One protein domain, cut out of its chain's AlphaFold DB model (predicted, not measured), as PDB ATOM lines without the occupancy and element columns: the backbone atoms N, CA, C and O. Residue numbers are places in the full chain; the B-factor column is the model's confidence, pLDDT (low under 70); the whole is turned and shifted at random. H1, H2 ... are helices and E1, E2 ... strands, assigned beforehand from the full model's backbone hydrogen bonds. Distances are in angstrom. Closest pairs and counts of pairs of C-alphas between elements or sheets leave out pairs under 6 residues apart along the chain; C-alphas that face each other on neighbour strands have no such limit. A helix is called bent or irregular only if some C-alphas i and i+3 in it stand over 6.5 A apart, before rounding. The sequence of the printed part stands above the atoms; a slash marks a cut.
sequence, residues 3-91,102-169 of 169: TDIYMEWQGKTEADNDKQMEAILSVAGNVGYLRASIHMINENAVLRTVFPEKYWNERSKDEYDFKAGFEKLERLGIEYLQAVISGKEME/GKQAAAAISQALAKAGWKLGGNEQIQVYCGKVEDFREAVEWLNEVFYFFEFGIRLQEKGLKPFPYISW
ATOM      1  N   THR A   3     -67.187  68.259  39.254       92.06
ATOM      2  CA  THR A   3     -66.052  67.825  38.450       92.06
ATOM      3  C   THR A   3     -66.545  67.269  37.120       92.06
ATOM      4  O   THR A   3     -67.310  66.306  37.092       92.06
ATOM      5  N   ASP A   4     -66.053  67.843  36.033       94.25
ATOM      6  CA  ASP A   4     -66.199  67.372  34.664       94.25
ATOM      7  C   ASP A   4     -64.818  66.951  34.139       94.25
ATOM      8  O   ASP A   4     -63.846  67.709  34.220       94.25
ATOM      9  N   ILE A   5     -64.714  65.732  33.610       96.06
ATOM     10  CA  ILE A   5     -63.476  65.194  33.036       96.06
ATOM     11  C   ILE A   5     -63.720  64.843  31.579       96.06
ATOM     12  O   ILE A   5     -64.574  64.022  31.254       96.06
ATOM     13  N   TYR A   6     -62.913  65.434  30.709       96.56
ATOM     14  CA  TYR A   6     -62.939  65.215  29.274       96.56
ATOM     15  C   TYR A   6     -61.689  64.457  28.868       96.56
ATOM     16  O   TYR A   6     -60.580  64.802  29.270       96.56
ATOM     17  N   MET A   7     -61.842  63.426  28.052       97.44
ATOM     18  CA  MET A   7     -60.706  62.780  27.423       97.44
ATOM     19  C   MET A   7     -60.292  63.587  26.199       97.44
ATOM     20  O   MET A   7     -61.089  63.827  25.286       97.44
ATOM     21  N   GLU A   8     -59.027  63.973  26.180       97.56
ATOM     22  CA  GLU A   8     -58.351  64.581  25.046       97.56
ATOM     23  C   GLU A   8     -57.412  63.560  24.411       97.56
ATOM     24  O   GLU A   8     -56.903  62.670  25.091       97.56
ATOM     25  N   TRP A   9     -57.189  63.659  23.102       97.38
ATOM     26  CA  TRP A   9     -56.226  62.822  22.384       97.38
ATOM     27  C   TRP A   9     -55.777  63.496  21.090       97.38
ATOM     28  O   TRP A   9     -56.421  64.401  20.552       97.38
ATOM     29  N   GLN A  10     -54.649  63.039  20.559       96.44
ATOM     30  CA  GLN A  10     -54.109  63.519  19.300       96.44
ATOM     31  C   GLN A  10     -55.061  63.188  18.143       96.44
ATOM     32  O   GLN A  10     -55.345  62.026  17.867       96.44
ATOM     33  N   GLY A  11     -55.514  64.220  17.427       94.69
ATOM     34  CA  GLY A  11     -56.423  64.062  16.288       94.69
ATOM     35  C   GLY A  11     -57.906  63.973  16.660       94.69
ATOM     36  O   GLY A  11     -58.702  63.585  15.809       94.69
ATOM     37  N   LYS A  12     -58.283  64.333  17.895       96.19
ATOM     38  CA  LYS A  12     -59.685  64.523  18.298       96.19
ATOM     39  C   LYS A  12     -60.387  65.519  17.370       96.19
ATOM     40  O   LYS A  12     -59.851  66.595  17.095       96.19
ATOM     41  N   THR A  13     -61.561  65.141  16.868       96.62
ATOM     42  CA  THR A  13     -62.346  65.971  15.943       96.62
ATOM     43  C   THR A  13     -63.378  66.821  16.682       96.62
ATOM     44  O   THR A  13     -63.721  66.541  17.829       96.62
ATOM     45  N   GLU A  14     -63.917  67.842  16.014       95.12
ATOM     46  CA  GLU A  14     -65.029  68.646  16.543       95.12
ATOM     47  C   GLU A  14     -66.254  67.773  16.852       95.12
ATOM     48  O   GLU A  14     -66.799  67.850  17.944       95.12
ATOM     49  N   ALA A  15     -66.581  66.818  15.976       94.38
ATOM     50  CA  ALA A  15     -67.675  65.875  16.204       94.38
ATOM     51  C   ALA A  15     -67.459  64.963  17.427       94.38
ATOM     52  O   ALA A  15     -68.425  64.514  18.041       94.38
ATOM     53  N   ASP A  16     -66.209  64.647  17.783       93.62
ATOM     54  CA  ASP A  16     -65.915  63.907  19.017       93.62
ATOM     55  C   ASP A  16     -66.107  64.788  20.253       93.62
ATOM     56  O   ASP A  16     -66.588  64.316  21.282       93.62
ATOM     57  N   ASN A  17     -65.755  66.071  20.142       93.31
ATOM     58  CA  ASN A  17     -65.990  67.048  21.195       93.31
ATOM     59  C   ASN A  17     -67.492  67.273  21.425       93.31
ATOM     60  O   ASN A  17     -67.948  67.234  22.564       93.31
ATOM     61  N   ASP A  18     -68.271  67.410  20.352       92.75
ATOM     62  CA  ASP A  18     -69.725  67.572  20.431       92.75
ATOM     63  C   ASP A  18     -70.375  66.372  21.127       92.75
ATOM     64  O   ASP A  18     -71.164  66.542  22.055       92.75
ATOM     65  N   LYS A  19     -69.954  65.146  20.783       93.12
ATOM     66  CA  LYS A  19     -70.425  63.930  21.464       93.12
ATOM     67  C   LYS A  19     -70.155  63.945  22.962       93.12
ATOM     68  O   LYS A  19     -70.998  63.466  23.711       93.12
ATOM     69  N   GLN A  20     -69.001  64.449  23.401       93.06
ATOM     70  CA  GLN A  20     -68.693  64.567  24.829       93.06
ATOM     71  C   GLN A  20     -69.570  65.613  25.515       93.06
ATOM     72  O   GLN A  20     -70.068  65.368  26.610       93.06
ATOM     73  N   MET A  21     -69.787  66.758  24.867       89.06
ATOM     74  CA  MET A  21     -70.591  67.854  25.415       89.06
ATOM     75  C   MET A  21     -72.082  67.513  25.503       89.06
ATOM     76  O   MET A  21     -72.767  67.973  26.417       89.06
ATOM     77  N   GLU A  22     -72.580  66.699  24.572       88.69
ATOM     78  CA  GLU A  22     -73.971  66.239  24.527       88.69
ATOM     79  C   GLU A  22     -74.212  64.961  25.343       88.69
ATOM     80  O   GLU A  22     -75.356  64.511  25.477       88.69
ATOM     81  N   ALA A  23     -73.157  64.355  25.892       82.25
ATOM     82  CA  ALA A  23     -73.267  63.071  26.555       82.25
ATOM     83  C   ALA A  23     -74.101  63.158  27.839       82.25
ATOM     84  O   ALA A  23     -73.806  63.913  28.771       82.25
ATOM     85  N   ILE A  24     -75.121  62.307  27.917       79.62
ATOM     86  CA  ILE A  24     -75.821  62.015  29.168       79.62
ATOM     87  C   ILE A  24     -75.045  60.961  29.966       79.62
ATOM     88  O   ILE A  24     -74.292  60.177  29.390       79.62
ATOM     89  N   LEU A  25     -75.259  60.922  31.286       70.62
ATOM     90  CA  LEU A  25     -74.467  60.105  32.213       70.62
ATOM     91  C   LEU A  25     -74.323  58.646  31.752       70.62
ATOM     92  O   LEU A  25     -73.213  58.154  31.719       70.62
ATOM     93  N   SER A  26     -75.400  58.002  31.295       71.69
ATOM     94  CA  SER A  26     -75.432  56.575  30.922       71.69
ATOM     95  C   SER A  26     -74.610  56.171  29.688       71.69
ATOM     96  O   SER A  26     -74.678  55.019  29.265       71.69
ATOM     97  N   VAL A  27     -73.969  57.124  29.010       80.81
ATOM     98  CA  VAL A  27     -73.085  56.862  27.860       80.81
ATOM     99  C   VAL A  27     -71.816  57.716  27.884       80.81
ATOM    100  O   VAL A  27     -71.009  57.639  26.956       80.81
ATOM    101  N   ALA A  28     -71.651  58.550  28.911       81.12
ATOM    102  CA  ALA A  28     -70.594  59.546  29.006       81.12
ATOM    103  C   ALA A  28     -69.203  58.910  28.917       81.12
ATOM    104  O   ALA A  28     -68.365  59.349  28.122       81.12
ATOM    105  N   GLY A  29     -68.981  57.812  29.642       83.31
ATOM    106  CA  GLY A  29     -67.697  57.126  29.665       83.31
ATOM    107  C   GLY A  29     -67.290  56.619  28.284       83.31
ATOM    108  O   GLY A  29     -66.142  56.768  27.869       83.31
ATOM    109  N   ASN A  30     -68.252  56.119  27.507       89.00
ATOM    110  CA  ASN A  30     -68.003  55.569  26.173       89.00
ATOM    111  C   ASN A  30     -67.528  56.598  25.140       89.00
ATOM    112  O   ASN A  30     -66.937  56.211  24.128       89.00
ATOM    113  N   VAL A  31     -67.781  57.883  25.382       92.88
ATOM    114  CA  VAL A  31     -67.312  58.984  24.529       92.88
ATOM    115  C   VAL A  31     -66.141  59.747  25.152       92.88
ATOM    116  O   VAL A  31     -65.678  60.739  24.592       92.88
ATOM    117  N   GLY A  32     -65.618  59.274  26.286       95.00
ATOM    118  CA  GLY A  32     -64.518  59.924  26.987       95.00
ATOM    119  C   GLY A  32     -64.966  61.152  27.772       95.00
ATOM    120  O   GLY A  32     -64.263  62.156  27.775       95.00
ATOM    121  N   TYR A  33     -66.120  61.093  28.428       96.50
ATOM    122  CA  TYR A  33     -66.587  62.120  29.353       96.50
ATOM    123  C   TYR A  33     -66.977  61.501  30.701       96.50
ATOM    124  O   TYR A  33     -67.535  60.410  30.754       96.50
ATOM    125  N   LEU A  34     -66.691  62.190  31.802       95.38
ATOM    126  CA  LEU A  34     -67.164  61.839  33.140       95.38
ATOM    127  C   LEU A  34     -67.647  63.090  33.857       95.38
ATOM    128  O   LEU A  34     -67.092  64.172  33.682       95.38
ATOM    129  N   ARG A  35     -68.637  62.906  34.728       93.12
ATOM    130  CA  ARG A  35     -69.148  63.950  35.612       93.12
ATOM    131  C   ARG A  35     -69.346  63.400  37.021       93.12
ATOM    132  O   ARG A  35     -69.875  62.304  37.197       93.12
ATOM    133  N   ALA A  36     -68.975  64.196  38.013       91.25
ATOM    134  CA  ALA A  36     -69.339  64.008  39.411       91.25
ATOM    135  C   ALA A  36     -69.774  65.360  39.989       91.25
ATOM    136  O   ALA A  36     -69.049  66.349  39.909       91.25
ATOM    137  N   SER A  37     -70.975  65.444  40.561       86.69
ATOM    138  CA  SER A  37     -71.415  66.690  41.204       86.69
ATOM    139  C   SER A  37     -70.612  66.966  42.483       86.69
ATOM    140  O   SER A  37     -70.029  66.051  43.053       86.69
ATOM    141  N   ILE A  38     -70.608  68.206  42.989       80.06
ATOM    142  CA  ILE A  38     -69.910  68.544  44.248       80.06
ATOM    143  C   ILE A  38     -70.411  67.747  45.469       80.06
ATOM    144  O   ILE A  38     -69.691  67.609  46.450       80.06
ATOM    145  N   HIS A  39     -71.634  67.212  45.417       81.38
ATOM    146  CA  HIS A  39     -72.215  66.406  46.496       81.38
ATOM    147  C   HIS A  39     -71.930  64.905  46.358       81.38
ATOM    148  O   HIS A  39     -72.232  64.142  47.270       81.38
ATOM    149  N   MET A  40     -71.338  64.483  45.241       87.12
ATOM    150  CA  MET A  40     -70.911  63.104  45.004       87.12
ATOM    151  C   MET A  40     -69.521  62.900  45.618       87.12
ATOM    152  O   MET A  40     -68.504  62.881  44.922       87.12
ATOM    153  N   ILE A  41     -69.465  62.901  46.955       86.44
ATOM    154  CA  ILE A  41     -68.217  62.946  47.737       86.44
ATOM    155  C   ILE A  41     -67.324  61.743  47.400       86.44
ATOM    156  O   ILE A  41     -66.152  61.914  47.064       86.44
ATOM    157  N   ASN A  42     -67.895  60.537  47.413       88.44
ATOM    158  CA  ASN A  42     -67.161  59.295  47.167       88.44
ATOM    159  C   ASN A  42     -66.671  59.193  45.720       88.44
ATOM    160  O   ASN A  42     -65.556  58.751  45.463       88.44
ATOM    161  N   GLU A  43     -67.472  59.650  44.769       93.00
ATOM    162  CA  GLU A  43     -67.142  59.666  43.352       93.00
ATOM    163  C   GLU A  43     -65.987  60.624  43.069       93.00
ATOM    164  O   GLU A  43     -65.029  60.257  42.388       93.00
ATOM    165  N   ASN A  44     -66.016  61.824  43.655       90.00
ATOM    166  CA  ASN A  44     -64.890  62.752  43.564       90.00
ATOM    167  C   ASN A  44     -63.624  62.167  44.210       90.00
ATOM    168  O   ASN A  44     -62.543  62.307  43.634       90.00
ATOM    169  N   ALA A  45     -63.744  61.459  45.339       90.44
ATOM    170  CA  ALA A  45     -62.616  60.777  45.972       90.44
ATOM    171  C   ALA A  45     -62.022  59.680  45.067       90.44
ATOM    172  O   ALA A  45     -60.798  59.611  44.905       90.44
ATOM    173  N   VAL A  46     -62.858  58.873  44.399       93.31
ATOM    174  CA  VAL A  46     -62.403  57.889  43.397       93.31
ATOM    175  C   VAL A  46     -61.644  58.586  42.271       93.31
ATOM    176  O   VAL A  46     -60.515  58.197  41.969       93.31
ATOM    177  N   LEU A  47     -62.214  59.639  41.673       94.00
ATOM    178  CA  LEU A  47     -61.580  60.351  40.558       94.00
ATOM    179  C   LEU A  47     -60.230  60.956  40.965       94.00
ATOM    180  O   LEU A  47     -59.247  60.793  40.240       94.00
ATOM    181  N   ARG A  48     -60.150  61.601  42.136       91.31
ATOM    182  CA  ARG A  48     -58.897  62.154  42.685       91.31
ATOM    183  C   ARG A  48     -57.860  61.083  42.974       91.31
ATOM    184  O   ARG A  48     -56.667  61.312  42.810       91.31
ATOM    185  N   THR A  49     -58.311  59.901  43.377       91.19
ATOM    186  CA  THR A  49     -57.407  58.787  43.635       91.19
ATOM    187  C   THR A  49     -56.866  58.219  42.331       91.19
ATOM    188  O   THR A  49     -55.678  57.909  42.250       91.19
ATOM    189  N   VAL A  50     -57.694  58.061  41.297       93.00
ATOM    190  CA  VAL A  50     -57.242  57.461  40.038       93.00
ATOM    191  C   VAL A  50     -56.378  58.433  39.231       93.00
ATOM    192  O   VAL A  50     -55.333  58.018  38.733       93.00
ATOM    193  N   PHE A  51     -56.754  59.712  39.136       93.31
ATOM    194  CA  PHE A  51     -56.020  60.693  38.336       93.31
ATOM    195  C   PHE A  51     -54.949  61.433  39.149       93.31
ATOM    196  O   PHE A  51     -55.286  62.091  40.133       93.31
ATOM    197  N   PRO A  52     -53.668  61.404  38.725       91.69
ATOM    198  CA  PRO A  52     -52.586  62.120  39.395       91.69
ATOM    199  C   PRO A  52     -52.818  63.630  39.493       91.69
ATOM    200  O   PRO A  52     -53.370  64.248  38.582       91.69
ATOM    201  N   GLU A  53     -52.280  64.243  40.548       90.12
ATOM    202  CA  GLU A  53     -52.448  65.666  40.876       90.12
ATOM    203  C   GLU A  53     -52.107  66.627  39.720       90.12
ATOM    204  O   GLU A  53     -52.792  67.631  39.519       90.12
ATOM    205  N   LYS A  54     -51.111  66.290  38.889       92.00
ATOM    206  CA  LYS A  54     -50.714  67.111  37.731       92.00
ATOM    207  C   LYS A  54     -51.853  67.377  36.732       92.00
ATOM    208  O   LYS A  54     -51.836  68.386  36.029       92.00
ATOM    209  N   TYR A  55     -52.857  66.503  36.655       91.81
ATOM    210  CA  TYR A  55     -54.019  66.713  35.784       91.81
ATOM    211  C   TYR A  55     -55.060  67.653  36.408       91.81
ATOM    212  O   TYR A  55     -55.782  68.327  35.678       91.81
ATOM    213  N   TRP A  56     -55.092  67.752  37.739       90.56
ATOM    214  CA  TRP A  56     -56.011  68.612  38.491       90.56
ATOM    215  C   TRP A  56     -55.521  70.056  38.582       90.56
ATOM    216  O   TRP A  56     -56.294  70.988  38.359       90.56
ATOM    217  N   ASN A  57     -54.236  70.233  38.905       83.62
ATOM    218  CA  ASN A  57     -53.671  71.540  39.252       83.62
ATOM    219  C   ASN A  57     -52.930  72.189  38.078       83.62
ATOM    220  O   ASN A  57     -53.073  73.383  37.826       83.62
ATOM    221  N   GLU A  58     -52.167  71.398  37.326       84.44
ATOM    222  CA  GLU A  58     -51.297  71.909  36.257       84.44
ATOM    223  C   GLU A  58     -51.938  71.798  34.871       84.44
ATOM    224  O   GLU A  58     -51.412  72.343  33.899       84.44
ATOM    225  N   ARG A  59     -53.079  71.101  34.767       85.50
ATOM    226  CA  ARG A  59     -53.747  70.775  33.495       85.50
ATOM    227  C   ARG A  59     -52.764  70.161  32.493       85.50
ATOM    228  O   ARG A  59     -52.736  70.543  31.318       85.50
ATOM    229  N   SER A  60     -51.934  69.240  32.991       90.62
ATOM    230  CA  SER A  60     -50.950  68.522  32.182       90.62
ATOM    231  C   SER A  60     -51.615  67.908  30.947       90.62
ATOM    232  O   SER A  60     -52.696  67.326  31.027       90.62
ATOM    233  N   LYS A  61     -50.947  68.046  29.799       93.38
ATOM    234  CA  LYS A  61     -51.342  67.434  28.521       93.38
ATOM    235  C   LYS A  61     -50.497  66.207  28.187       93.38
ATOM    236  O   LYS A  61     -50.470  65.763  27.041       93.38
ATOM    237  N   ASP A  62     -49.751  65.709  29.168       94.62
ATOM    238  CA  ASP A  62     -48.958  64.504  28.994       94.62
ATOM    239  C   ASP A  62     -49.884  63.302  28.879       94.62
ATOM    240  O   ASP A  62     -50.861  63.192  29.627       94.62
ATOM    241  N   GLU A  63     -49.511  62.366  28.009       96.06
ATOM    242  CA  GLU A  63     -50.189  61.081  27.890       96.06
ATOM    243  C   GLU A  63     -50.366  60.432  29.267       96.06
ATOM    244  O   GLU A  63     -49.434  60.363  30.076       96.06
ATOM    245  N   TYR A  64     -51.589  59.980  29.525       96.62
ATOM    246  CA  TYR A  64     -51.933  59.260  30.736       96.62
ATOM    247  C   TYR A  64     -51.926  57.756  30.472       96.62
ATOM    248  O   TYR A  64     -52.462  57.296  29.465       96.62
ATOM    249  N   ASP A  65     -51.350  56.981  31.391       97.12
ATOM    250  CA  ASP A  65     -51.356  55.522  31.307       97.12
ATOM    251  C   ASP A  65     -52.705  54.958  31.778       97.12
ATOM    252  O   ASP A  65     -52.906  54.645  32.956       97.12
ATOM    253  N   PHE A  66     -53.656  54.841  30.846       96.25
ATOM    254  CA  PHE A  66     -54.987  54.318  31.147       96.25
ATOM    255  C   PHE A  66     -54.972  52.837  31.523       96.25
ATOM    256  O   PHE A  66     -55.842  52.425  32.285       96.25
ATOM    257  N   LYS A  67     -53.995  52.041  31.068       93.44
ATOM    258  CA  LYS A  67     -53.879  50.633  31.486       93.44
ATOM    259  C   LYS A  67     -53.519  50.540  32.967       93.44
ATOM    260  O   LYS A  67     -54.246  49.902  33.726       93.44
ATOM    261  N   ALA A  68     -52.473  51.248  33.397       92.38
ATOM    262  CA  ALA A  68     -52.090  51.292  34.811       92.38
ATOM    263  C   ALA A  68     -53.199  51.899  35.692       92.38
ATOM    264  O   ALA A  68     -53.464  51.435  36.805       92.38
ATOM    265  N   GLY A  69     -53.882  52.928  35.186       92.94
ATOM    266  CA  GLY A  69     -55.016  53.533  35.874       92.94
ATOM    267  C   GLY A  69     -56.238  52.609  35.984       92.94
ATOM    268  O   GLY A  69     -56.894  52.618  37.024       92.94
ATOM    269  N   PHE A  70     -56.511  51.769  34.979       90.75
ATOM    270  CA  PHE A  70     -57.604  50.789  35.006       90.75
ATOM    271  C   PHE A  70     -57.386  49.728  36.092       90.75
ATOM    272  O   PHE A  70     -58.289  49.463  36.879       90.75
ATOM    273  N   GLU A  71     -56.164  49.207  36.237       86.38
ATOM    274  CA  GLU A  71     -55.824  48.273  37.328       86.38
ATOM    275  C   GLU A  71     -56.016  48.903  38.722       86.38
ATOM    276  O   GLU A  71     -56.346  48.235  39.709       86.38
ATOM    277  N   LYS A  72     -55.793  50.219  38.835       89.19
ATOM    278  CA  LYS A  72     -56.085  50.970  40.060       89.19
ATOM    279  C   LYS A  72     -57.595  51.105  40.278       89.19
ATOM    280  O   LYS A  72     -58.054  50.871  41.396       89.19
ATOM    281  N   LEU A  73     -58.341  51.423  39.220       90.44
ATOM    282  CA  LEU A  73     -59.797  51.548  39.238       90.44
ATOM    283  C   LEU A  73     -60.490  50.242  39.642       90.44
ATOM    284  O   LEU A  73     -61.407  50.294  40.450       90.44
ATOM    285  N   GLU A  74     -60.037  49.079  39.164       85.00
ATOM    286  CA  GLU A  74     -60.637  47.783  39.529       85.00
ATOM    287  C   GLU A  74     -60.670  47.556  41.045       85.00
ATOM    288  O   GLU A  74     -61.657  47.056  41.583       85.00
ATOM    289  N   ARG A  75     -59.610  47.958  41.755       83.81
ATOM    290  CA  ARG A  75     -59.557  47.863  43.221       83.81
ATOM    291  C   ARG A  75     -60.407  48.939  43.889       83.81
ATOM    292  O   ARG A  75     -61.167  48.627  44.799       83.81
ATOM    293  N   LEU A  76     -60.315  50.179  43.412       88.06
ATOM    294  CA  LEU A  76     -61.053  51.307  43.987       88.06
ATOM    295  C   LEU A  76     -62.560  51.195  43.793       88.06
ATOM    296  O   LEU A  76     -63.308  51.583  44.680       88.06
ATOM    297  N   GLY A  77     -63.019  50.630  42.676       87.00
ATOM    298  CA  GLY A  77     -64.439  50.408  42.420       87.00
ATOM    299  C   GLY A  77     -65.075  49.526  43.492       87.00
ATOM    300  O   GLY A  77     -66.214  49.748  43.895       87.00
ATOM    301  N   ILE A  78     -64.309  48.577  44.031       84.56
ATOM    302  CA  ILE A  78     -64.754  47.757  45.151       84.56
ATOM    303  C   ILE A  78     -64.911  48.583  46.431       84.56
ATOM    304  O   ILE A  78     -65.948  48.505  47.091       84.56
ATOM    305  N   GLU A  79     -63.882  49.348  46.784       85.19
ATOM    306  CA  GLU A  79     -63.865  50.190  47.987       85.19
ATOM    307  C   GLU A  79     -64.980  51.241  47.938       85.19
ATOM    308  O   GLU A  79     -65.699  51.438  48.916       85.19
ATOM    309  N   TYR A  80     -65.199  51.822  46.760       89.44
ATOM    310  CA  TYR A  80     -66.282  52.750  46.474       89.44
ATOM    311  C   TYR A  80     -67.663  52.145  46.739       89.44
ATOM    312  O   TYR A  80     -68.443  52.692  47.520       89.44
ATOM    313  N   LEU A  81     -67.962  50.975  46.165       86.31
ATOM    314  CA  LEU A  81     -69.256  50.325  46.387       86.31
ATOM    315  C   LEU A  81     -69.461  49.944  47.861       86.31
ATOM    316  O   LEU A  81     -70.576  50.034  48.374       86.31
ATOM    317  N   GLN A  82     -68.400  49.555  48.574       81.38
ATOM    318  CA  GLN A  82     -68.474  49.298  50.016       81.38
ATOM    319  C   GLN A  82     -68.757  50.570  50.822       81.38
ATOM    320  O   GLN A  82     -69.562  50.528  51.757       81.38
ATOM    321  N   ALA A  83     -68.126  51.692  50.467       83.12
ATOM    322  CA  ALA A  83     -68.360  52.990  51.093       83.12
ATOM    323  C   ALA A  83     -69.830  53.408  50.933       83.12
ATOM    324  O   ALA A  83     -70.503  53.679  51.929       83.12
ATOM    325  N   VAL A  84     -70.372  53.297  49.715       83.12
ATOM    326  CA  VAL A  84     -71.789  53.574  49.418       83.12
ATOM    327  C   VAL A  84     -72.728  52.685  50.240       83.12
ATOM    328  O   VAL A  84     -73.627  53.196  50.906       83.12
ATOM    329  N   ILE A  85     -72.510  51.363  50.266       78.00
ATOM    330  CA  ILE A  85     -73.387  50.441  51.017       78.00
ATOM    331  C   ILE A  85     -73.309  50.688  52.528       78.00
ATOM    332  O   ILE A  85     -74.302  50.536  53.239       78.00
ATOM    333  N   SER A  86     -72.130  51.038  53.039       75.19
ATOM    334  CA  SER A  86     -71.930  51.280  54.470       75.19
ATOM    335  C   SER A  86     -72.318  52.691  54.919       75.19
ATOM    336  O   SER A  86     -72.288  52.953  56.123       75.19
ATOM    337  N   GLY A  87     -72.681  53.579  53.986       73.56
ATOM    338  CA  GLY A  87     -72.943  54.992  54.263       73.56
ATOM    339  C   GLY A  87     -71.710  55.735  54.783       73.56
ATOM    340  O   GLY A  87     -71.851  56.702  55.529       73.56
ATOM    341  N   LYS A  88     -70.509  55.243  54.458       75.50
ATOM    342  CA  LYS A  88     -69.241  55.862  54.842       75.50
ATOM    343  C   LYS A  88     -68.682  56.666  53.679       75.50
ATOM    344  O   LYS A  88     -68.851  56.299  52.516       75.50
ATOM    345  N   GLU A  89     -67.992  57.742  54.015       78.81
ATOM    346  CA  GLU A  89     -67.190  58.479  53.050       78.81
ATOM    347  C   GLU A  89     -65.875  57.728  52.803       78.81
ATOM    348  O   GLU A  89     -65.300  57.145  53.728       78.81
ATOM    349  N   MET A  90     -65.422  57.702  51.552       80.62
ATOM    350  CA  MET A  90     -64.072  57.264  51.219       80.62
ATOM    351  C   MET A  90     -63.082  58.291  51.757       80.62
ATOM    352  O   MET A  90     -63.255  59.490  51.554       80.62
ATOM    353  N   GLU A  91     -62.030  57.823  52.422       69.19
ATOM    354  CA  GLU A  91     -60.930  58.698  52.812       69.19
ATOM    355  C   GLU A  91     -60.234  59.195  51.535       69.19
ATOM    356  O   GLU A  91     -59.808  58.393  50.699       69.19
ATOM    357  N   GLY A 102     -57.296  42.610  46.997       34.72
ATOM    358  CA  GLY A 102     -58.591  42.555  46.292       34.72
ATOM    359  C   GLY A 102     -59.444  41.281  46.477       34.72
ATOM    360  O   GLY A 102     -60.612  41.276  46.107       34.72
ATOM    361  N   LYS A 103     -58.928  40.205  47.096       33.12
ATOM    362  CA  LYS A 103     -59.712  38.980  47.375       33.12
ATOM    363  C   LYS A 103     -60.661  39.115  48.571       33.12
ATOM    364  O   LYS A 103     -61.760  38.570  48.525       33.12
ATOM    365  N   GLN A 104     -60.265  39.831  49.625       39.09
ATOM    366  CA  GLN A 104     -61.164  40.110  50.758       39.09
ATOM    367  C   GLN A 104     -62.233  41.132  50.363       39.09
ATOM    368  O   GLN A 104     -63.391  41.015  50.757       39.09
ATOM    369  N   ALA A 105     -61.849  42.075  49.506       40.12
ATOM    370  CA  ALA A 105     -62.710  43.124  48.998       40.12
ATOM    371  C   ALA A 105     -63.839  42.558  48.101       40.12
ATOM    372  O   ALA A 105     -65.008  42.888  48.300       40.12
ATOM    373  N   ALA A 106     -63.522  41.616  47.201       39.22
ATOM    374  CA  ALA A 106     -64.515  40.917  46.376       39.22
ATOM    375  C   ALA A 106     -65.523  40.096  47.207       39.22
ATOM    376  O   ALA A 106     -66.723  40.132  46.942       39.22
ATOM    377  N   ALA A 107     -65.062  39.404  48.257       46.00
ATOM    378  CA  ALA A 107     -65.945  38.668  49.166       46.00
ATOM    379  C   ALA A 107     -66.871  39.603  49.964       46.00
ATOM    380  O   ALA A 107     -68.047  39.291  50.161       46.00
ATOM    381  N   ALA A 108     -66.362  40.766  50.379       48.09
ATOM    382  CA  ALA A 108     -67.149  41.792  51.049       48.09
ATOM    383  C   ALA A 108     -68.190  42.432  50.116       48.09
ATOM    384  O   ALA A 108     -69.303  42.674  50.571       48.09
ATOM    385  N   ILE A 109     -67.908  42.609  48.816       48.62
ATOM    386  CA  ILE A 109     -68.926  43.035  47.837       48.62
ATOM    387  C   ILE A 109     -69.974  41.958  47.625       48.62
ATOM    388  O   ILE A 109     -71.156  42.266  47.677       48.62
ATOM    389  N   SER A 110     -69.585  40.697  47.405       46.56
ATOM    390  CA  SER A 110     -70.569  39.617  47.261       46.56
ATOM    391  C   SER A 110     -71.451  39.509  48.505       46.56
ATOM    392  O   SER A 110     -72.658  39.329  48.373       46.56
ATOM    393  N   GLN A 111     -70.888  39.699  49.704       49.84
ATOM    394  CA  GLN A 111     -71.673  39.805  50.933       49.84
ATOM    395  C   GLN A 111     -72.551  41.056  50.966       49.84
ATOM    396  O   GLN A 111     -73.698  40.961  51.378       49.84
ATOM    397  N   ALA A 112     -72.055  42.221  50.562       50.81
ATOM    398  CA  ALA A 112     -72.805  43.470  50.612       50.81
ATOM    399  C   ALA A 112     -73.956  43.493  49.584       50.81
ATOM    400  O   ALA A 112     -75.070  43.868  49.934       50.81
ATOM    401  N   LEU A 113     -73.729  42.967  48.377       50.56
ATOM    402  CA  LEU A 113     -74.739  42.704  47.346       50.56
ATOM    403  C   LEU A 113     -75.784  41.687  47.819       50.56
ATOM    404  O   LEU A 113     -76.983  41.942  47.709       50.56
ATOM    405  N   ALA A 114     -75.342  40.571  48.413       48.62
ATOM    406  CA  ALA A 114     -76.245  39.574  48.989       48.62
ATOM    407  C   ALA A 114     -77.094  40.166  50.125       48.62
ATOM    408  O   ALA A 114     -78.293  39.901  50.211       48.62
ATOM    409  N   LYS A 115     -76.491  41.014  50.966       43.50
ATOM    410  CA  LYS A 115     -77.177  41.725  52.044       43.50
ATOM    411  C   LYS A 115     -78.108  42.846  51.517       43.50
ATOM    412  O   LYS A 115     -79.121  43.126  52.142       43.50
ATOM    413  N   ALA A 116     -77.836  43.438  50.351       43.41
ATOM    414  CA  ALA A 116     -78.702  44.415  49.673       43.41
ATOM    415  C   ALA A 116     -79.862  43.776  48.870       43.41
ATOM    416  O   ALA A 116     -80.585  44.467  48.155       43.41
ATOM    417  N   GLY A 117     -80.057  42.453  48.963       36.41
ATOM    418  CA  GLY A 117     -81.145  41.734  48.286       36.41
ATOM    419  C   GLY A 117     -80.851  41.338  46.836       36.41
ATOM    420  O   GLY A 117     -81.692  40.707  46.193       36.41
ATOM    421  N   TRP A 118     -79.654  41.635  46.331       39.78
ATOM    422  CA  TRP A 118     -79.187  41.183  45.025       39.78
ATOM    423  C   TRP A 118     -78.578  39.784  45.169       39.78
ATOM    424  O   TRP A 118     -77.440  39.609  45.601       39.78
ATOM    425  N   LYS A 119     -79.353  38.749  44.824       40.28
ATOM    426  CA  LYS A 119     -78.864  37.364  44.818       40.28
ATOM    427  C   LYS A 119     -78.078  37.070  43.541       40.28
ATOM    428  O   LYS A 119     -78.670  36.786  42.503       40.28
ATOM    429  N   LEU A 120     -76.757  36.977  43.652       43.56
ATOM    430  CA  LEU A 120     -75.992  36.035  42.832       43.56
ATOM    431  C   LEU A 120     -76.238  34.637  43.417       43.56
ATOM    432  O   LEU A 120     -75.538  34.220  44.326       43.56
ATOM    433  N   GLY A 121     -77.318  33.984  42.973       35.34
ATOM    434  CA  GLY A 121     -77.640  32.572  43.232       35.34
ATOM    435  C   GLY A 121     -77.323  32.026  44.633       35.34
ATOM    436  O   GLY A 121     -76.279  31.420  44.836       35.34
ATOM    437  N   GLY A 122     -78.257  32.138  45.579       33.12
ATOM    438  CA  GLY A 122     -78.173  31.437  46.867       33.12
ATOM    439  C   GLY A 122     -79.033  32.087  47.945       33.12
ATOM    440  O   GLY A 122     -78.998  33.295  48.134       33.12
ATOM    441  N   ASN A 123     -79.887  31.304  48.597       36.66
ATOM    442  CA  ASN A 123     -80.880  31.763  49.565       36.66
ATOM    443  C   ASN A 123     -80.261  32.144  50.914       36.66
ATOM    444  O   ASN A 123     -79.724  31.262  51.558       36.66
ATOM    445  N   GLU A 124     -80.441  33.393  51.362       37.91
ATOM    446  CA  GLU A 124     -80.879  33.776  52.722       37.91
ATOM    447  C   GLU A 124     -81.009  35.309  52.820       37.91
ATOM    448  O   GLU A 124     -80.174  36.048  52.308       37.91
ATOM    449  N   GLN A 125     -82.122  35.795  53.381       33.25
ATOM    450  CA  GLN A 125     -82.462  37.221  53.456       33.25
ATOM    451  C   GLN A 125     -81.848  37.856  54.711       33.25
ATOM    452  O   GLN A 125     -82.247  37.532  55.827       33.25
ATOM    453  N   ILE A 126     -80.925  38.799  54.522       34.81
ATOM    454  CA  ILE A 126     -80.444  39.722  55.558       34.81
ATOM    455  C   ILE A 126     -80.946  41.115  55.167       34.81
ATOM    456  O   ILE A 126     -80.744  41.532  54.033       34.81
ATOM    457  N   GLN A 127     -81.621  41.825  56.073       31.52
ATOM    458  CA  GLN A 127     -82.053  43.207  55.840       31.52
ATOM    459  C   GLN A 127     -80.866  44.169  55.999       31.52
ATOM    460  O   GLN A 127     -80.282  44.258  57.079       31.52
ATOM    461  N   VAL A 128     -80.533  44.904  54.934       34.19
ATOM    462  CA  VAL A 128     -79.591  46.036  54.953       34.19
ATOM    463  C   VAL A 128     -80.341  47.347  54.972       34.19
ATOM    464  O   VAL A 128     -81.259  47.567  54.187       34.19
ATOM    465  N   TYR A 129     -79.883  48.235  55.846       34.28
ATOM    466  CA  TYR A 129     -80.203  49.651  55.811       34.28
ATOM    467  C   TYR A 129     -79.348  50.325  54.724       34.28
ATOM    468  O   TYR A 129     -78.321  50.926  55.011       34.28
ATOM    469  N   CYS A 130     -79.755  50.186  53.460       38.31
ATOM    470  CA  CYS A 130     -79.398  51.165  52.434       38.31
ATOM    471  C   CYS A 130     -80.389  52.316  52.599       38.31
ATOM    472  O   CYS A 130     -81.589  52.054  52.699       38.31
ATOM    473  N   GLY A 131     -79.905  53.562  52.631       44.75
ATOM    474  CA  GLY A 131     -80.758  54.754  52.699       44.75
ATOM    475  C   GLY A 131     -81.904  54.665  51.691       44.75
ATOM    476  O   GLY A 131     -83.063  54.776  52.096       44.75
ATOM    477  N   LYS A 132     -81.580  54.325  50.432       53.09
ATOM    478  CA  LYS A 132     -82.487  53.816  49.389       53.09
ATOM    479  C   LYS A 132     -81.736  52.846  48.463       53.09
ATOM    480  O   LYS A 132     -80.552  53.014  48.205       53.09
ATOM    481  N   VAL A 133     -82.419  51.829  47.932       58.06
ATOM    482  CA  VAL A 133     -81.884  50.900  46.900       58.06
ATOM    483  C   VAL A 133     -81.430  51.648  45.632       58.06
ATOM    484  O   VAL A 133     -80.577  51.165  44.889       58.06
ATOM    485  N   GLU A 134     -81.993  52.833  45.411       60.62
ATOM    486  CA  GLU A 134     -81.687  53.746  44.309       60.62
ATOM    487  C   GLU A 134     -80.234  54.246  44.373       60.62
ATOM    488  O   GLU A 134     -79.531  54.118  43.377       60.62
ATOM    489  N   ASP A 135     -79.735  54.646  45.548       70.81
ATOM    490  CA  ASP A 135     -78.372  55.184  45.717       70.81
ATOM    491  C   ASP A 135     -77.290  54.164  45.316       70.81
ATOM    492  O   ASP A 135     -76.292  54.490  44.675       70.81
ATOM    493  N   PHE A 136     -77.495  52.886  45.656       80.62
ATOM    494  CA  PHE A 136     -76.558  51.825  45.280       80.62
ATOM    495  C   PHE A 136     -76.575  51.545  43.775       80.62
ATOM    496  O   PHE A 136     -75.532  51.303  43.166       80.62
ATOM    497  N   ARG A 137     -77.762  51.573  43.162       80.56
ATOM    498  CA  ARG A 137     -77.897  51.395  41.718       80.56
ATOM    499  C   ARG A 137     -77.214  52.538  40.969       80.56
ATOM    500  O   ARG A 137     -76.452  52.263  40.046       80.56
ATOM    501  N   GLU A 138     -77.456  53.778  41.384       86.06
ATOM    502  CA  GLU A 138     -76.812  54.964  40.813       86.06
ATOM    503  C   GLU A 138     -75.288  54.889  40.953       86.06
ATOM    504  O   GLU A 138     -74.570  55.156  39.991       86.06
ATOM    505  N   ALA A 139     -74.786  54.415  42.098       89.38
ATOM    506  CA  ALA A 139     -73.357  54.209  42.296       89.38
ATOM    507  C   ALA A 139     -72.758  53.185  41.317       89.38
ATOM    508  O   ALA A 139     -71.687  53.423  40.758       89.38
ATOM    509  N   VAL A 140     -73.438  52.059  41.081       88.00
ATOM    510  CA  VAL A 140     -72.998  51.056  40.095       88.00
ATOM    511  C   VAL A 140     -73.041  51.621  38.674       88.00
ATOM    512  O   VAL A 140     -72.099  51.410  37.911       88.00
ATOM    513  N   GLU A 141     -74.109  52.340  38.315       89.00
ATOM    514  CA  GLU A 141     -74.238  52.987  37.004       89.00
ATOM    515  C   GLU A 141     -73.105  53.998  36.781       89.00
ATOM    516  O   GLU A 141     -72.429  53.933  35.757       89.00
ATOM    517  N   TRP A 142     -72.819  54.852  37.766       93.56
ATOM    518  CA  TRP A 142     -71.702  55.794  37.700       93.56
ATOM    519  C   TRP A 142     -70.347  55.088  37.567       93.56
ATOM    520  O   TRP A 142     -69.549  55.444  36.700       93.56
ATOM    521  N   LEU A 143     -70.087  54.053  38.375       93.94
ATOM    522  CA  LEU A 143     -68.821  53.318  38.331       93.94
ATOM    523  C   LEU A 143     -68.600  52.642  36.968       93.94
ATOM    524  O   LEU A 143     -67.475  52.643  36.463       93.94
ATOM    525  N   ASN A 144     -69.656  52.105  36.348       90.25
ATOM    526  CA  ASN A 144     -69.578  51.535  35.000       90.25
ATOM    527  C   ASN A 144     -69.131  52.573  33.964       90.25
ATOM    528  O   ASN A 144     -68.328  52.253  33.091       90.25
ATOM    529  N   GLU A 145     -69.585  53.820  34.079       93.50
ATOM    530  CA  GLU A 145     -69.139  54.892  33.185       93.50
ATOM    531  C   GLU A 145     -67.659  55.215  33.378       93.50
ATOM    532  O   GLU A 145     -66.946  55.431  32.397       93.50
ATOM    533  N   VAL A 146     -67.151  55.161  34.613       95.62
ATOM    534  CA  VAL A 146     -65.708  55.286  34.858       95.62
ATOM    535  C   VAL A 146     -64.951  54.138  34.188       95.62
ATOM    536  O   VAL A 146     -63.958  54.388  33.508       95.62
ATOM    537  N   PHE A 147     -65.434  52.896  34.283       93.75
ATOM    538  CA  PHE A 147     -64.826  51.775  33.557       93.75
ATOM    539  C   PHE A 147     -64.826  52.006  32.039       93.75
ATOM    540  O   PHE A 147     -63.767  51.907  31.416       93.75
ATOM    541  N   TYR A 148     -65.957  52.409  31.451       94.38
ATOM    542  CA  TYR A 148     -66.041  52.702  30.016       94.38
ATOM    543  C   TYR A 148     -65.112  53.835  29.578       94.38
ATOM    544  O   TYR A 148     -64.508  53.752  28.505       94.38
ATOM    545  N   PHE A 149     -64.943  54.865  30.411       97.25
ATOM    546  CA  PHE A 149     -63.992  55.944  30.160       97.25
ATOM    547  C   PHE A 149     -62.563  55.416  30.054       97.25
ATOM    548  O   PHE A 149     -61.847  55.744  29.107       97.25
ATOM    549  N   PHE A 150     -62.145  54.555  30.982       97.12
ATOM    550  CA  PHE A 150     -60.807  53.974  30.931       97.12
ATOM    551  C   PHE A 150     -60.634  53.008  29.758       97.12
ATOM    552  O   PHE A 150     -59.620  53.081  29.069       97.12
ATOM    553  N   GLU A 151     -61.622  52.160  29.466       96.00
ATOM    554  CA  GLU A 151     -61.592  51.284  28.287       96.00
ATOM    555  C   GLU A 151     -61.502  52.081  26.978       96.00
ATOM    556  O   GLU A 151     -60.818  51.685  26.030       96.00
ATOM    557  N   PHE A 152     -62.186  53.226  26.896       96.00
ATOM    558  CA  PHE A 152     -62.051  54.147  25.772       96.00
ATOM    559  C   PHE A 152     -60.626  54.711  25.672       96.00
ATOM    560  O   PHE A 152     -60.021  54.630  24.600       96.00
ATOM    561  N   GLY A 153     -60.047  55.167  26.787       97.31
ATOM    562  CA  GLY A 153     -58.654  55.624  26.846       97.31
ATOM    563  C   GLY A 153     -57.652  54.555  26.418       97.31
ATOM    564  O   GLY A 153     -56.807  54.813  25.563       97.31
ATOM    565  N   ILE A 154     -57.800  53.322  26.905       97.50
ATOM    566  CA  ILE A 154     -56.953  52.186  26.510       97.50
ATOM    567  C   ILE A 154     -57.020  51.958  24.995       97.50
ATOM    568  O   ILE A 154     -55.981  51.851  24.340       97.50
ATOM    569  N   ARG A 155     -58.224  51.963  24.404       97.69
ATOM    570  CA  ARG A 155     -58.397  51.822  22.945       97.69
ATOM    571  C   ARG A 155     -57.708  52.942  22.160       97.69
ATOM    572  O   ARG A 155     -57.229  52.697  21.054       97.69
ATOM    573  N   LEU A 156     -57.671  54.167  22.686       97.44
ATOM    574  CA  LEU A 156     -56.956  55.284  22.062       97.44
ATOM    575  C   LEU A 156     -55.431  55.141  22.199       97.44
ATOM    576  O   LEU A 156     -54.715  55.396  21.228       97.44
ATOM    577  N   GLN A 157     -54.934  54.684  23.354       96.88
ATOM    578  CA  GLN A 157     -53.510  54.384  23.556       96.88
ATOM    579  C   GLN A 157     -53.021  53.299  22.597       96.88
ATOM    580  O   GLN A 157     -51.983  53.453  21.960       96.88
ATOM    581  N   GLU A 158     -53.795  52.227  22.429       96.62
ATOM    582  CA  GLU A 158     -53.468  51.130  21.508       96.62
ATOM    583  C   GLU A 158     -53.425  51.578  20.042       96.62
ATOM    584  O   GLU A 158     -52.705  50.996  19.233       96.62
ATOM    585  N   LYS A 159     -54.143  52.655  19.707       97.00
ATOM    586  CA  LYS A 159     -54.083  53.322  18.399       97.00
ATOM    587  C   LYS A 159     -52.957  54.358  18.291       97.00
ATOM    588  O   LYS A 159     -52.812  54.974  17.238       97.00
ATOM    589  N   GLY A 160     -52.180  54.580  19.352       97.00
ATOM    590  CA  GLY A 160     -51.096  55.563  19.395       97.00
ATOM    591  C   GLY A 160     -51.566  57.020  19.440       97.00
ATOM    592  O   GLY A 160     -50.810  57.911  19.056       97.00
ATOM    593  N   LEU A 161     -52.803  57.279  19.886       96.81
ATOM    594  CA  LEU A 161     -53.413  58.617  19.873       96.81
ATOM    595  C   LEU A 161     -53.104  59.453  21.124       96.81
ATOM    596  O   LEU A 161     -53.617  60.558  21.247       96.81
ATOM    597  N   LYS A 162     -52.253  58.963  22.033       97.06
ATOM    598  CA  LYS A 162     -51.754  59.698  23.214       97.06
ATOM    599  C   LYS A 162     -52.862  60.384  24.036       97.06
ATOM    600  O   LYS A 162     -52.858  61.611  24.163       97.06
ATOM    601  N   PRO A 163     -53.847  59.628  24.543       97.94
ATOM    602  CA  PRO A 163     -54.945  60.201  25.303       97.94
ATOM    603  C   PRO A 163     -54.493  60.740  26.669       97.94
ATOM    604  O   PRO A 163     -53.567  60.212  27.289       97.94
ATOM    605  N   PHE A 164     -55.186  61.760  27.169       97.75
ATOM    606  CA  PHE A 164     -55.003  62.307  28.515       97.75
ATOM    607  C   PHE A 164     -56.312  62.913  29.055       97.75
ATOM    608  O   PHE A 164     -57.167  63.327  28.269       97.75
ATOM    609  N   PRO A 165     -56.510  62.962  30.385       97.00
ATOM    610  CA  PRO A 165     -57.673  63.606  30.983       97.00
ATOM    611  C   PRO A 165     -57.474  65.127  31.097       97.00
ATOM    612  O   PRO A 165     -56.465  65.604  31.613       97.00
ATOM    613  N   TYR A 166     -58.475  65.888  30.670       96.19
ATOM    614  CA  TYR A 166     -58.648  67.303  30.967       96.19
ATOM    615  C   TYR A 166     -59.726  67.458  32.041       96.19
ATOM    616  O   TYR A 166     -60.868  67.049  31.836       96.19
ATOM    617  N   ILE A 167     -59.367  68.040  33.186       94.38
ATOM    618  CA  ILE A 167     -60.237  68.115  34.363       94.38
ATOM    619  C   ILE A 167     -60.672  69.565  34.607       94.38
ATOM    620  O   ILE A 167     -59.846  70.478  34.674       94.38
ATOM    621  N   SER A 168     -61.980  69.763  34.766       91.00
ATOM    622  CA  SER A 168     -62.625  71.022  35.139       91.00
ATOM    623  C   SER A 168     -63.436  70.794  36.412       91.00
ATOM    624  O   SER A 168     -64.358  69.990  36.390       91.00
ATOM    625  N   TRP A 169     -63.113  71.472  37.512       82.88
ATOM    626  CA  TRP A 169     -63.737  71.257  38.821       82.88
ATOM    627  C   TRP A 169     -63.965  72.570  39.572       82.88
ATOM    628  O   TRP A 169     -63.201  73.530  39.309       82.88
TER     629      TRP A 169
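What this domain is: This is residues 3 to 91 and 102 to 169 of the 169 residues of an uncharacterized protein of Lentisphaerae bacterium RIFOXYA12_FULL_48_11 (UniProt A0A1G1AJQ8). A small antiparallel sheet of three strands, in the order E2, E1, E3, has the long helix H7 running along one of its faces and on well past it, with H5 side by side with H7 and H3 slanting over the same face. H1 is on the opposite face, H2 fits beside E2 and alongside H7, and H6 with the unnamed stretch 116 to 132 makes the far end. The printed part has 157 residues, with seven named helices and three named strands along the chain as E1 H1 H2 E2 H3 H4 H5 H6 H7 E3; the class is mostly helix. It is compact, with a radius of gyration of the C-alphas of 16.8 A, yet elongated, spanning 53 by 28 by 28 A.

Where its parts are: E1, residues 3 to 8, starts at C-alpha 3 (-66.052, 67.825, 38.450) and is 15.8 A long. E2 is residues 33 to 37 and E3 residues 164 to 168, ending at C-alpha 168 (-62.625, 71.022, 35.139). H7, residues 133 to 158, is 38.1 A long and starts at C-alpha 133 (-81.884, 50.900, 46.900). H5, residues 66 to 86, is 29.0 A long with a kink of 35 degrees near residue 73. H6 is residues 102 to 115, 19.5 A. H1 is residues 14 to 21, H2 25 to 31, H3 41 to 50 and H4 53 to 57. H2 is irregular: C-alphas 26 and 29 are 7.9 A apart.

How they stand to each other: E1 is antiparallel to E3, with N 6 and O 166 at 2.8 A, and to E2, with N 5 and O 34 at 2.8 A. H3 and H7 on one face of the sheet make two layers, helices over strands. H7 lies over E2 and E1 at a height of 10.2 A, along the strands. H3 lies over them at 9.6 A, only just slantwise at 30.4 degrees to E2 on the local plane. H1 is on the opposite face; H2 stands at the sheet's level. H4 only grazes the sheet with residues 55 to 57. H2 touches H7 with a closest C-alpha pair, Gly 29 and Phe 149, at 3.9 A. H5, the hub, touches H7, at Phe 66 and Ile 154, 5.5 A, H3, at Val 50 and Gly 69, 6.1 A, and H6, at Arg 75 and Gly 102, 6.2 A, these being closest C-alphas. H1 and H2 form a helical hairpin. Every O i to N i+4 pair is within hydrogen-bond range in H1, H3, H4, H6 and H7, against 15 of 17 in H5 and 0 of 3 in H2, which has 3 of 4 O i to N i+3 pairs.

The domain as a whole: The C-alphas farthest apart, of Gly 11 and Glu 124, are 53.3 A apart. Residues 92 to 101 are not printed, and C-alphas 91 and 102 are 17.6 A apart across the cut. The link from H6 to H7 is long. Mean pLDDT of the printed part is 79.9, under 70 at residue 91 and residues 102 to 134.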